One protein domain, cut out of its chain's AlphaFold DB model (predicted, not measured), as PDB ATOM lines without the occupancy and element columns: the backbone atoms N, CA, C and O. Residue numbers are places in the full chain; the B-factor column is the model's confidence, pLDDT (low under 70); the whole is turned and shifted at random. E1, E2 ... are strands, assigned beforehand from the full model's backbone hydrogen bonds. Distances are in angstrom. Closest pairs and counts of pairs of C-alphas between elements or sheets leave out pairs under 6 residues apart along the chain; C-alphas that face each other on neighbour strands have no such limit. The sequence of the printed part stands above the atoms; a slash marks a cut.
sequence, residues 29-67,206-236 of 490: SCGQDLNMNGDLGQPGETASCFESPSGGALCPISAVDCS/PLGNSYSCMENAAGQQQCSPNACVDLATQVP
ATOM      1  N   SER A  29       0.641  26.596 -19.322       85.81
ATOM      2  CA  SER A  29       2.035  26.405 -18.946       85.81
ATOM      3  C   SER A  29       2.886  26.187 -20.180       85.81
ATOM      4  O   SER A  29       2.413  25.760 -21.230       85.81
ATOM      5  N   CYS A  30       4.163  26.500 -20.059       86.75
ATOM      6  CA  CYS A  30       5.148  26.197 -21.076       86.75
ATOM      7  C   CYS A  30       6.401  25.644 -20.421       86.75
ATOM      8  O   CYS A  30       6.630  25.841 -19.224       86.75
ATOM      9  N   GLY A  31       7.239  25.011 -21.231       84.88
ATOM     10  CA  GLY A  31       8.566  24.661 -20.792       84.88
ATOM     11  C   GLY A  31       9.532  24.359 -21.925       84.88
ATOM     12  O   GLY A  31       9.137  24.189 -23.077       84.88
ATOM     13  N   GLN A  32      10.809  24.354 -21.572       84.62
ATOM     14  CA  GLN A  32      11.935  24.080 -22.440       84.62
ATOM     15  C   GLN A  32      13.016  23.372 -21.629       84.62
ATOM     16  O   GLN A  32      13.401  23.850 -20.564       84.62
ATOM     17  N   ASP A  33      13.543  22.275 -22.166       81.88
ATOM     18  CA  ASP A  33      14.686  21.580 -21.578       81.88
ATOM     19  C   ASP A  33      15.943  22.425 -21.835       81.88
ATOM     20  O   ASP A  33      16.489  22.451 -22.944       81.88
ATOM     21  N   LEU A  34      16.353  23.200 -20.829       83.62
ATOM     22  CA  LEU A  34      17.465  24.146 -20.946       83.62
ATOM     23  C   LEU A  34      18.825  23.464 -20.785       83.62
ATOM     24  O   LEU A  34      19.839  24.014 -21.224       83.62
ATOM     25  N   ASN A  35      18.870  22.290 -20.155       81.75
ATOM     26  CA  ASN A  35      20.110  21.572 -19.855       81.75
ATOM     27  C   ASN A  35      20.280  20.273 -20.672       81.75
ATOM     28  O   ASN A  35      21.317  19.618 -20.543       81.75
ATOM     29  N   MET A  36      19.316  19.949 -21.538       77.81
ATOM     30  CA  MET A  36      19.287  18.775 -22.413       77.81
ATOM     31  C   MET A  36      19.328  17.440 -21.651       77.81
ATOM     32  O   MET A  36      19.943  16.478 -22.123       77.81
ATOM     33  N   ASN A  37      18.727  17.374 -20.460       75.56
ATOM     34  CA  ASN A  37      18.676  16.146 -19.662       75.56
ATOM     35  C   ASN A  37      17.509  15.215 -20.047       75.56
ATOM     36  O   ASN A  37      17.500  14.065 -19.600       75.56
ATOM     37  N   GLY A  38      16.592  15.677 -20.905       72.69
ATOM     38  CA  GLY A  38      15.428  14.931 -21.379       72.69
ATOM     39  C   GLY A  38      14.139  15.148 -20.581       72.69
ATOM     40  O   GLY A  38      13.144  14.511 -20.915       72.69
ATOM     41  N   ASP A  39      14.127  16.024 -19.574       69.38
ATOM     42  CA  ASP A  39      12.984  16.290 -18.693       69.38
ATOM     43  C   ASP A  39      12.863  17.782 -18.345       69.38
ATOM     44  O   ASP A  39      13.835  18.527 -18.432       69.38
ATOM     45  N   LEU A  40      11.683  18.213 -17.879       70.31
ATOM     46  CA  LEU A  40      11.424  19.608 -17.483       70.31
ATOM     47  C   LEU A  40      11.235  19.814 -15.972       70.31
ATOM     48  O   LEU A  40      10.447  20.653 -15.519       70.31
ATOM     49  N   GLY A  41      11.926  19.003 -15.177       68.06
ATOM     50  CA  GLY A  41      11.779  18.992 -13.724       68.06
ATOM     51  C   GLY A  41      12.547  20.096 -12.987       68.06
ATOM     52  O   GLY A  41      12.416  20.201 -11.766       68.06
ATOM     53  N   GLN A  42      13.385  20.899 -13.656       71.50
ATOM     54  CA  GLN A  42      14.241  21.869 -12.964       71.50
ATOM     55  C   GLN A  42      13.643  23.284 -12.897       71.50
ATOM     56  O   GLN A  42      12.887  23.697 -13.782       71.50
ATOM     57  N   PRO A  43      14.014  24.077 -11.866       74.75
ATOM     58  CA  PRO A  43      13.613  25.476 -11.784       74.75
ATOM     59  C   PRO A  43      14.003  26.250 -13.048       74.75
ATOM     60  O   PRO A  43      15.173  26.283 -13.429       74.75
ATOM     61  N   GLY A  44      13.027  26.917 -13.663       76.81
ATOM     62  CA  GLY A  44      13.236  27.720 -14.870       76.81
ATOM     63  C   GLY A  44      13.123  26.950 -16.188       76.81
ATOM     64  O   GLY A  44      13.218  27.580 -17.236       76.81
ATOM     65  N   GLU A  45      12.883  25.637 -16.161       85.25
ATOM     66  CA  GLU A  45      12.544  24.865 -17.368       85.25
ATOM     67  C   GLU A  45      11.052  24.906 -17.675       85.25
ATOM     68  O   GLU A  45      10.671  24.757 -18.826       85.25
ATOM     69  N   THR A  46      10.202  25.165 -16.681       81.81
ATOM     70  CA  THR A  46       8.764  25.394 -16.866       81.81
ATOM     71  C   THR A  46       8.324  26.684 -16.192       81.81
ATOM     72  O   THR A  46       8.922  27.150 -15.219       81.81
ATOM     73  N   ALA A  47       7.269  27.288 -16.732       83.44
ATOM     74  CA  ALA A  47       6.639  28.466 -16.160       83.44
ATOM     75  C   ALA A  47       5.173  28.569 -16.578       83.44
ATOM     76  O   ALA A  47       4.768  28.070 -17.631       83.44
ATOM     77  N   SER A  48       4.391  29.283 -15.769       85.38
ATOM     78  CA  SER A  48       3.057  29.720 -16.166       85.38
ATOM     79  C   SER A  48       3.157  30.750 -17.286       85.38
ATOM     80  O   SER A  48       3.988  31.662 -17.250       85.38
ATOM     81  N   CYS A  49       2.296  30.600 -18.281       86.75
ATOM     82  CA  CYS A  49       2.204  31.528 -19.387       86.75
ATOM     83  C   CYS A  49       1.461  32.803 -19.004       86.75
ATOM     84  O   CYS A  49       0.555  32.802 -18.172       86.75
ATOM     85  N   PHE A  50       1.832  33.895 -19.663       84.75
ATOM     86  CA  PHE A  50       1.155  35.175 -19.541       84.75
ATOM     87  C   PHE A  50       0.125  35.323 -20.656       84.75
ATOM     88  O   PHE A  50       0.483  35.285 -21.831       84.75
ATOM     89  N   GLU A  51      -1.141  35.528 -20.306       82.94
ATOM     90  CA  GLU A  51      -2.149  35.929 -21.287       82.94
ATOM     91  C   GLU A  51      -1.943  37.390 -21.680       82.94
ATOM     92  O   GLU A  51      -1.894  38.282 -20.829       82.94
ATOM     93  N   SER A  52      -1.820  37.639 -22.981       80.00
ATOM     94  CA  SER A  52      -1.632  38.989 -23.492       80.00
ATOM     95  C   SER A  52      -2.980  39.708 -23.636       80.00
ATOM     96  O   SER A  52      -3.908  39.135 -24.216       80.00
ATOM     97  N   PRO A  53      -3.113  40.981 -23.208       76.19
ATOM     98  CA  PRO A  53      -4.331  41.772 -23.415       76.19
ATOM     99  C   PRO A  53      -4.725  41.924 -24.891       76.19
ATOM    100  O   PRO A  53      -5.902  42.077 -25.211       76.19
ATOM    101  N   SER A  54      -3.744  41.868 -25.798       68.06
ATOM    102  CA  SER A  54      -3.939  41.895 -27.253       68.06
ATOM    103  C   SER A  54      -4.345  40.539 -27.854       68.06
ATOM    104  O   SER A  54      -4.542  40.449 -29.065       68.06
ATOM    105  N   GLY A  55      -4.493  39.501 -27.025       72.06
ATOM    106  CA  GLY A  55      -4.761  38.123 -27.426       72.06
ATOM    107  C   GLY A  55      -3.483  37.292 -27.591       72.06
ATOM    108  O   GLY A  55      -2.450  37.798 -28.025       72.06
ATOM    109  N   GLY A  56      -3.571  36.002 -27.252       77.81
ATOM    110  CA  GLY A  56      -2.447  35.056 -27.262       77.81
ATOM    111  C   GLY A  56      -1.840  34.807 -25.876       77.81
ATOM    112  O   GLY A  56      -2.194  35.470 -24.902       77.81
ATOM    113  N   ALA A  57      -0.930  33.833 -25.796       84.81
ATOM    114  CA  ALA A  57      -0.235  33.448 -24.570       84.81
ATOM    115  C   ALA A  57       1.285  33.471 -24.787       84.81
ATOM    116  O   ALA A  57       1.799  32.865 -25.729       84.81
ATOM    117  N   LEU A  58       1.999  34.176 -23.910       88.44
ATOM    118  CA  LEU A  58       3.447  34.336 -23.940       88.44
ATOM    119  C   LEU A  58       4.103  33.422 -22.902       88.44
ATOM    120  O   LEU A  58       3.854  33.547 -21.701       88.44
ATOM    121  N   CYS A  59       5.001  32.555 -23.364       89.88
ATOM    122  CA  CYS A  59       5.854  31.766 -22.486       89.88
ATOM    123  C   CYS A  59       7.054  32.600 -22.010       89.88
ATOM    124  O   CYS A  59       7.837  33.045 -22.853       89.88
ATOM    125  N   PRO A  60       7.274  32.785 -20.698       88.25
ATOM    126  CA  PRO A  60       8.413  33.568 -20.216       88.25
ATOM    127  C   PRO A  60       9.758  32.846 -20.320       88.25
ATOM    128  O   PRO A  60      10.801  33.498 -20.279       88.25
ATOM    129  N   ILE A  61       9.762  31.519 -20.473       87.94
ATOM    130  CA  ILE A  61      11.000  30.765 -20.677       87.94
ATOM    131  C   ILE A  61      11.590  31.143 -22.036       87.94
ATOM    132  O   ILE A  61      10.930  31.001 -23.068       87.94
ATOM    133  N   SER A  62      12.830  31.638 -22.024       88.06
ATOM    134  CA  SER A  62      13.572  32.101 -23.208       88.06
ATOM    135  C   SER A  62      12.886  33.222 -24.007       88.06
ATOM    136  O   SER A  62      13.161  33.385 -25.198       88.06
ATOM    137  N   ALA A  63      12.012  34.011 -23.372       90.00
ATOM    138  CA  ALA A  63      11.418  35.186 -24.002       90.00
ATOM    139  C   ALA A  63      12.470  36.282 -24.250       90.00
ATOM    140  O   ALA A  63      13.350  36.520 -23.420       90.00
ATOM    141  N   VAL A  64      12.362  36.969 -25.388       92.31
ATOM    142  CA  VAL A  64      13.231  38.090 -25.762       92.31
ATOM    143  C   VAL A  64      12.411  39.335 -26.078       92.31
ATOM    144  O   VAL A  64      11.281  39.244 -26.563       92.31
ATOM    145  N   ASP A  65      12.998  40.503 -25.829       92.06
ATOM    146  CA  ASP A  65      12.358  41.786 -26.106       92.06
ATOM    147  C   ASP A  65      12.212  42.025 -27.611       92.06
ATOM    148  O   ASP A  65      13.143  41.831 -28.401       92.06
ATOM    149  N   CYS A  66      11.030  42.484 -28.007       90.56
ATOM    150  CA  CYS A  66      10.765  42.871 -29.377       90.56
ATOM    151  C   CYS A  66      11.365  44.237 -29.709       90.56
ATOM    152  O   CYS A  66      11.359  45.169 -28.906       90.56
ATOM    153  N   SER A  67      11.831  44.374 -30.949       89.50
ATOM    154  CA  SER A  67      12.217  45.672 -31.499       89.50
ATOM    155  C   SER A  67      10.978  46.437 -31.960       89.50
ATOM    156  O   SER A  67      10.044  45.829 -32.482       89.50
ATOM    157  N   PRO A 206      13.107  39.375 -32.673       91.44
ATOM    158  CA  PRO A 206      14.470  38.990 -33.050       91.44
ATOM    159  C   PRO A 206      14.652  37.504 -33.398       91.44
ATOM    160  O   PRO A 206      15.582  37.158 -34.123       91.44
ATOM    161  N   LEU A 207      13.774  36.622 -32.905       88.12
ATOM    162  CA  LEU A 207      13.812  35.177 -33.182       88.12
ATOM    163  C   LEU A 207      13.324  34.827 -34.601       88.12
ATOM    164  O   LEU A 207      13.447  33.683 -35.034       88.12
ATOM    165  N   GLY A 208      12.780  35.808 -35.328       86.88
ATOM    166  CA  GLY A 208      12.285  35.671 -36.692       86.88
ATOM    167  C   GLY A 208      10.778  35.894 -36.812       86.88
ATOM    168  O   GLY A 208      10.046  35.965 -35.828       86.88
ATOM    169  N   ASN A 209      10.306  35.970 -38.057       84.88
ATOM    170  CA  ASN A 209       8.923  36.346 -38.383       84.88
ATOM    171  C   ASN A 209       7.867  35.301 -37.985       84.88
ATOM    172  O   ASN A 209       6.678  35.595 -38.040       84.88
ATOM    173  N   SER A 210       8.282  34.086 -37.617       84.75
ATOM    174  CA  SER A 210       7.378  33.030 -37.143       84.75
ATOM    175  C   SER A 210       6.865  33.277 -35.723       84.75
ATOM    176  O   SER A 210       5.918  32.618 -35.305       84.75
ATOM    177  N   TYR A 211       7.480  34.205 -34.986       87.25
ATOM    178  CA  TYR A 211       7.130  34.518 -33.607       87.25
ATOM    179  C   TYR A 211       6.514  35.912 -33.534       87.25
ATOM    180  O   TYR A 211       7.111  36.901 -33.966       87.25
ATOM    181  N   SER A 212       5.306  35.994 -32.986       87.12
ATOM    182  CA  SER A 212       4.602  37.260 -32.796       87.12
ATOM    183  C   SER A 212       4.981  37.898 -31.462       87.12
ATOM    184  O   SER A 212       5.138  37.211 -30.454       87.12
ATOM    185  N   CYS A 213       5.126  39.222 -31.465       89.38
ATOM    186  CA  CYS A 213       5.319  40.004 -30.250       89.38
ATOM    187  C   CYS A 213       4.008  40.096 -29.473       89.38
ATOM    188  O   CYS A 213       2.964  40.396 -30.054       89.38
ATOM    189  N   MET A 214       4.082  39.818 -28.179       89.38
ATOM    190  CA  MET A 214       2.972  39.853 -27.242       89.38
ATOM    191  C   MET A 214       3.365  40.675 -26.021       89.38
ATOM    192  O   MET A 214       4.515  40.674 -25.583       89.38
ATOM    193  N   GLU A 215       2.390  41.372 -25.456       86.31
ATOM    194  CA  GLU A 215       2.586  42.162 -24.248       86.31
ATOM    195  C   GLU A 215       2.603  41.256 -23.010       86.31
ATOM    196  O   GLU A 215       1.692  40.442 -22.834       86.31
ATOM    197  N   ASN A 216       3.631  41.395 -22.167       82.69
ATOM    198  CA  ASN A 216       3.738  40.716 -20.875       82.69
ATOM    199  C   ASN A 216       2.994  41.477 -19.753       82.69
ATOM    200  O   ASN A 216       2.475  42.572 -19.959       82.69
ATOM    201  N   ALA A 217       2.987  40.940 -18.526       75.44
ATOM    202  CA  ALA A 217       2.302  41.559 -17.380       75.44
ATOM    203  C   ALA A 217       2.824  42.960 -16.983       75.44
ATOM    204  O   ALA A 217       2.146  43.686 -16.258       75.44
ATOM    205  N   ALA A 218       4.022  43.342 -17.435       81.25
ATOM    206  CA  ALA A 218       4.629  44.652 -17.199       81.25
ATOM    207  C   ALA A 218       4.412  45.641 -18.363       81.25
ATOM    208  O   ALA A 218       4.926  46.759 -18.314       81.25
ATOM    209  N   GLY A 219       3.678  45.249 -19.409       80.94
ATOM    210  CA  GLY A 219       3.436  46.075 -20.591       80.94
ATOM    211  C   GLY A 219       4.558  46.043 -21.636       80.94
ATOM    212  O   GLY A 219       4.572  46.860 -22.557       80.94
ATOM    213  N   GLN A 220       5.536  45.142 -21.500       86.38
ATOM    214  CA  GLN A 220       6.650  45.027 -22.442       86.38
ATOM    215  C   GLN A 220       6.320  44.031 -23.555       86.38
ATOM    216  O   GLN A 220       5.812  42.942 -23.295       86.38
ATOM    217  N   GLN A 221       6.648  44.400 -24.795       89.31
ATOM    218  CA  GLN A 221       6.466  43.552 -25.973       89.31
ATOM    219  C   GLN A 221       7.607  42.542 -26.076       89.31
ATOM    220  O   GLN A 221       8.762  42.918 -26.284       89.31
ATOM    221  N   GLN A 222       7.275  41.263 -25.943       91.25
ATOM    222  CA  GLN A 222       8.215  40.150 -25.968       91.25
ATOM    223  C   GLN A 222       7.718  39.048 -26.896       91.25
ATOM    224  O   GLN A 222       6.525  38.899 -27.143       91.25
ATOM    225  N   CYS A 223       8.642  38.252 -27.408       91.75
ATOM    226  CA  CYS A 223       8.328  37.041 -28.146       91.75
ATOM    227  C   CYS A 223       9.102  35.869 -27.550       91.75
ATOM    228  O   CYS A 223      10.200  36.040 -27.023       91.75
ATOM    229  N   SER A 224       8.527  34.673 -27.633       90.69
ATOM    230  CA  SER A 224       9.113  33.459 -27.069       90.69
ATOM    231  C   SER A 224       9.186  32.362 -28.124       90.69
ATOM    232  O   SER A 224       8.267  32.266 -28.943       90.69
ATOM    233  N   PRO A 225      10.246  31.532 -28.121       89.69
ATOM    234  CA  PRO A 225      10.312  30.364 -28.988       89.69
ATOM    235  C   PRO A 225       9.374  29.237 -28.531       89.69
ATOM    236  O   PRO A 225       9.105  28.317 -29.302       89.69
ATOM    237  N   ASN A 226       8.890  29.300 -27.288       87.75
ATOM    238  CA  ASN A 226       8.143  28.232 -26.642       87.75
ATOM    239  C   ASN A 226       6.638  28.513 -26.696       87.75
ATOM    240  O   ASN A 226       6.178  29.603 -26.347       87.75
ATOM    241  N   ALA A 227       5.870  27.512 -27.120       84.69
ATOM    242  CA  ALA A 227       4.416  27.588 -27.142       84.69
ATOM    243  C   ALA A 227       3.833  27.316 -25.750       84.69
ATOM    244  O   ALA A 227       4.357  26.513 -24.978       84.69
ATOM    245  N   CYS A 228       2.725  27.984 -25.451       86.25
ATOM    246  CA  CYS A 228       1.945  27.735 -24.251       86.25
ATOM    247  C   CYS A 228       0.918  26.633 -24.495       86.25
ATOM    248  O   CYS A 228       0.267  26.605 -25.541       86.25
ATOM    249  N   VAL A 229       0.763  25.760 -23.508       82.88
ATOM    250  CA  VAL A 229      -0.157  24.626 -23.509       82.88
ATOM    251  C   VAL A 229      -1.247  24.866 -22.477       82.88
ATOM    252  O   VAL A 229      -0.938  25.173 -21.329       82.88
ATOM    253  N   ASP A 230      -2.510  24.703 -22.871       81.81
ATOM    254  CA  ASP A 230      -3.653  24.777 -21.962       81.81
ATOM    255  C   ASP A 230      -3.846  23.450 -21.211       81.81
ATOM    256  O   ASP A 230      -4.423  22.495 -21.746       81.81
ATOM    257  N   LEU A 231      -3.417  23.410 -19.948       74.25
ATOM    258  CA  LEU A 231      -3.527  22.237 -19.075       74.25
ATOM    259  C   LEU A 231      -4.981  21.895 -18.700       74.25
ATOM    260  O   LEU A 231      -5.233  20.836 -18.128       74.25
ATOM    261  N   ALA A 232      -5.960  22.759 -18.998       73.81
ATOM    262  CA  ALA A 232      -7.374  22.414 -18.848       73.81
ATOM    263  C   ALA A 232      -7.887  21.542 -20.007       73.81
ATOM    264  O   ALA A 232      -8.838  20.780 -19.831       73.81
ATOM    265  N   THR A 233      -7.269  21.645 -21.188       72.19
ATOM    266  CA  THR A 233      -7.630  20.844 -22.374       72.19
ATOM    267  C   THR A 233      -6.717  19.640 -22.570       72.19
ATOM    268  O   THR A 233      -7.165  18.613 -23.077       72.19
ATOM    269  N   GLN A 234      -5.464  19.750 -22.132       65.56
ATOM    270  CA  GLN A 234      -4.469  18.685 -22.141       65.56
ATOM    271  C   GLN A 234      -4.134  18.344 -20.699       65.56
ATOM    272  O   GLN A 234      -3.158  18.828 -20.129       65.56
ATOM    273  N   VAL A 235      -5.019  17.555 -20.091       68.19
ATOM    274  CA  VAL A 235      -4.833  17.099 -18.717       68.19
ATOM    275  C   VAL A 235      -3.566  16.239 -18.680       68.19
ATOM    276  O   VAL A 235      -3.474  15.298 -19.472       68.19
ATOM    277  N   PRO A 236      -2.607  16.541 -17.791       71.69
ATOM    278  CA  PRO A 236      -1.404  15.738 -17.630       71.69
ATOM    279  C   PRO A 236      -1.746  14.265 -17.420       71.69
ATOM    280  O   PRO A 236      -2.664  13.936 -16.659       71.69
TER     281      PRO A 236
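Overview. This is residues 29 to 67 and 206 to 236 of the 490 residues of an uncharacterized protein of Marinobacter flavimaris (UniProt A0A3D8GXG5). This domain has little regular structure: it is a knot of loops with a small hairpin, E1 and E2, joined by a wide loop on one side, and a lone short strand, E3, on the other, with short paired stretches beside E3. The printed part has 70 residues with no named helix and three named strands, E1, E2, E3; E1 and E2 form an antiparallel sheet. The class is all strand, with 9 residues in named elements; the whole is compact, radius of gyration of the C-alphas 12.4 A, spans 32 by 27 by 22 A.

Arrangement. Look first at E1, residues 29 to 31, and E2, residues 46 to 48: this hairpin is antiparallel at 156 degrees, and N 30 and O 47 are within hydrogen-bond range at 3.0 A. E3, residues 221 to 223, pairs with no named strand and is apart from E1 and E2.

Along the chain. Find C-alpha 29 at (2.035, 26.405, -18.946); E1 runs 7.0 A, E2 7.2 A. E3 runs 7.1 A to C-alpha 223 at (8.328, 37.041, -28.146).

Size, cuts and confidence. Residues 68 to 205 are not printed; C-alphas 67 and 206 are 7.2 A apart. The link E1 to E2 is long. Residues 39, 41, 54, 234 and 235 have pLDDT under 70.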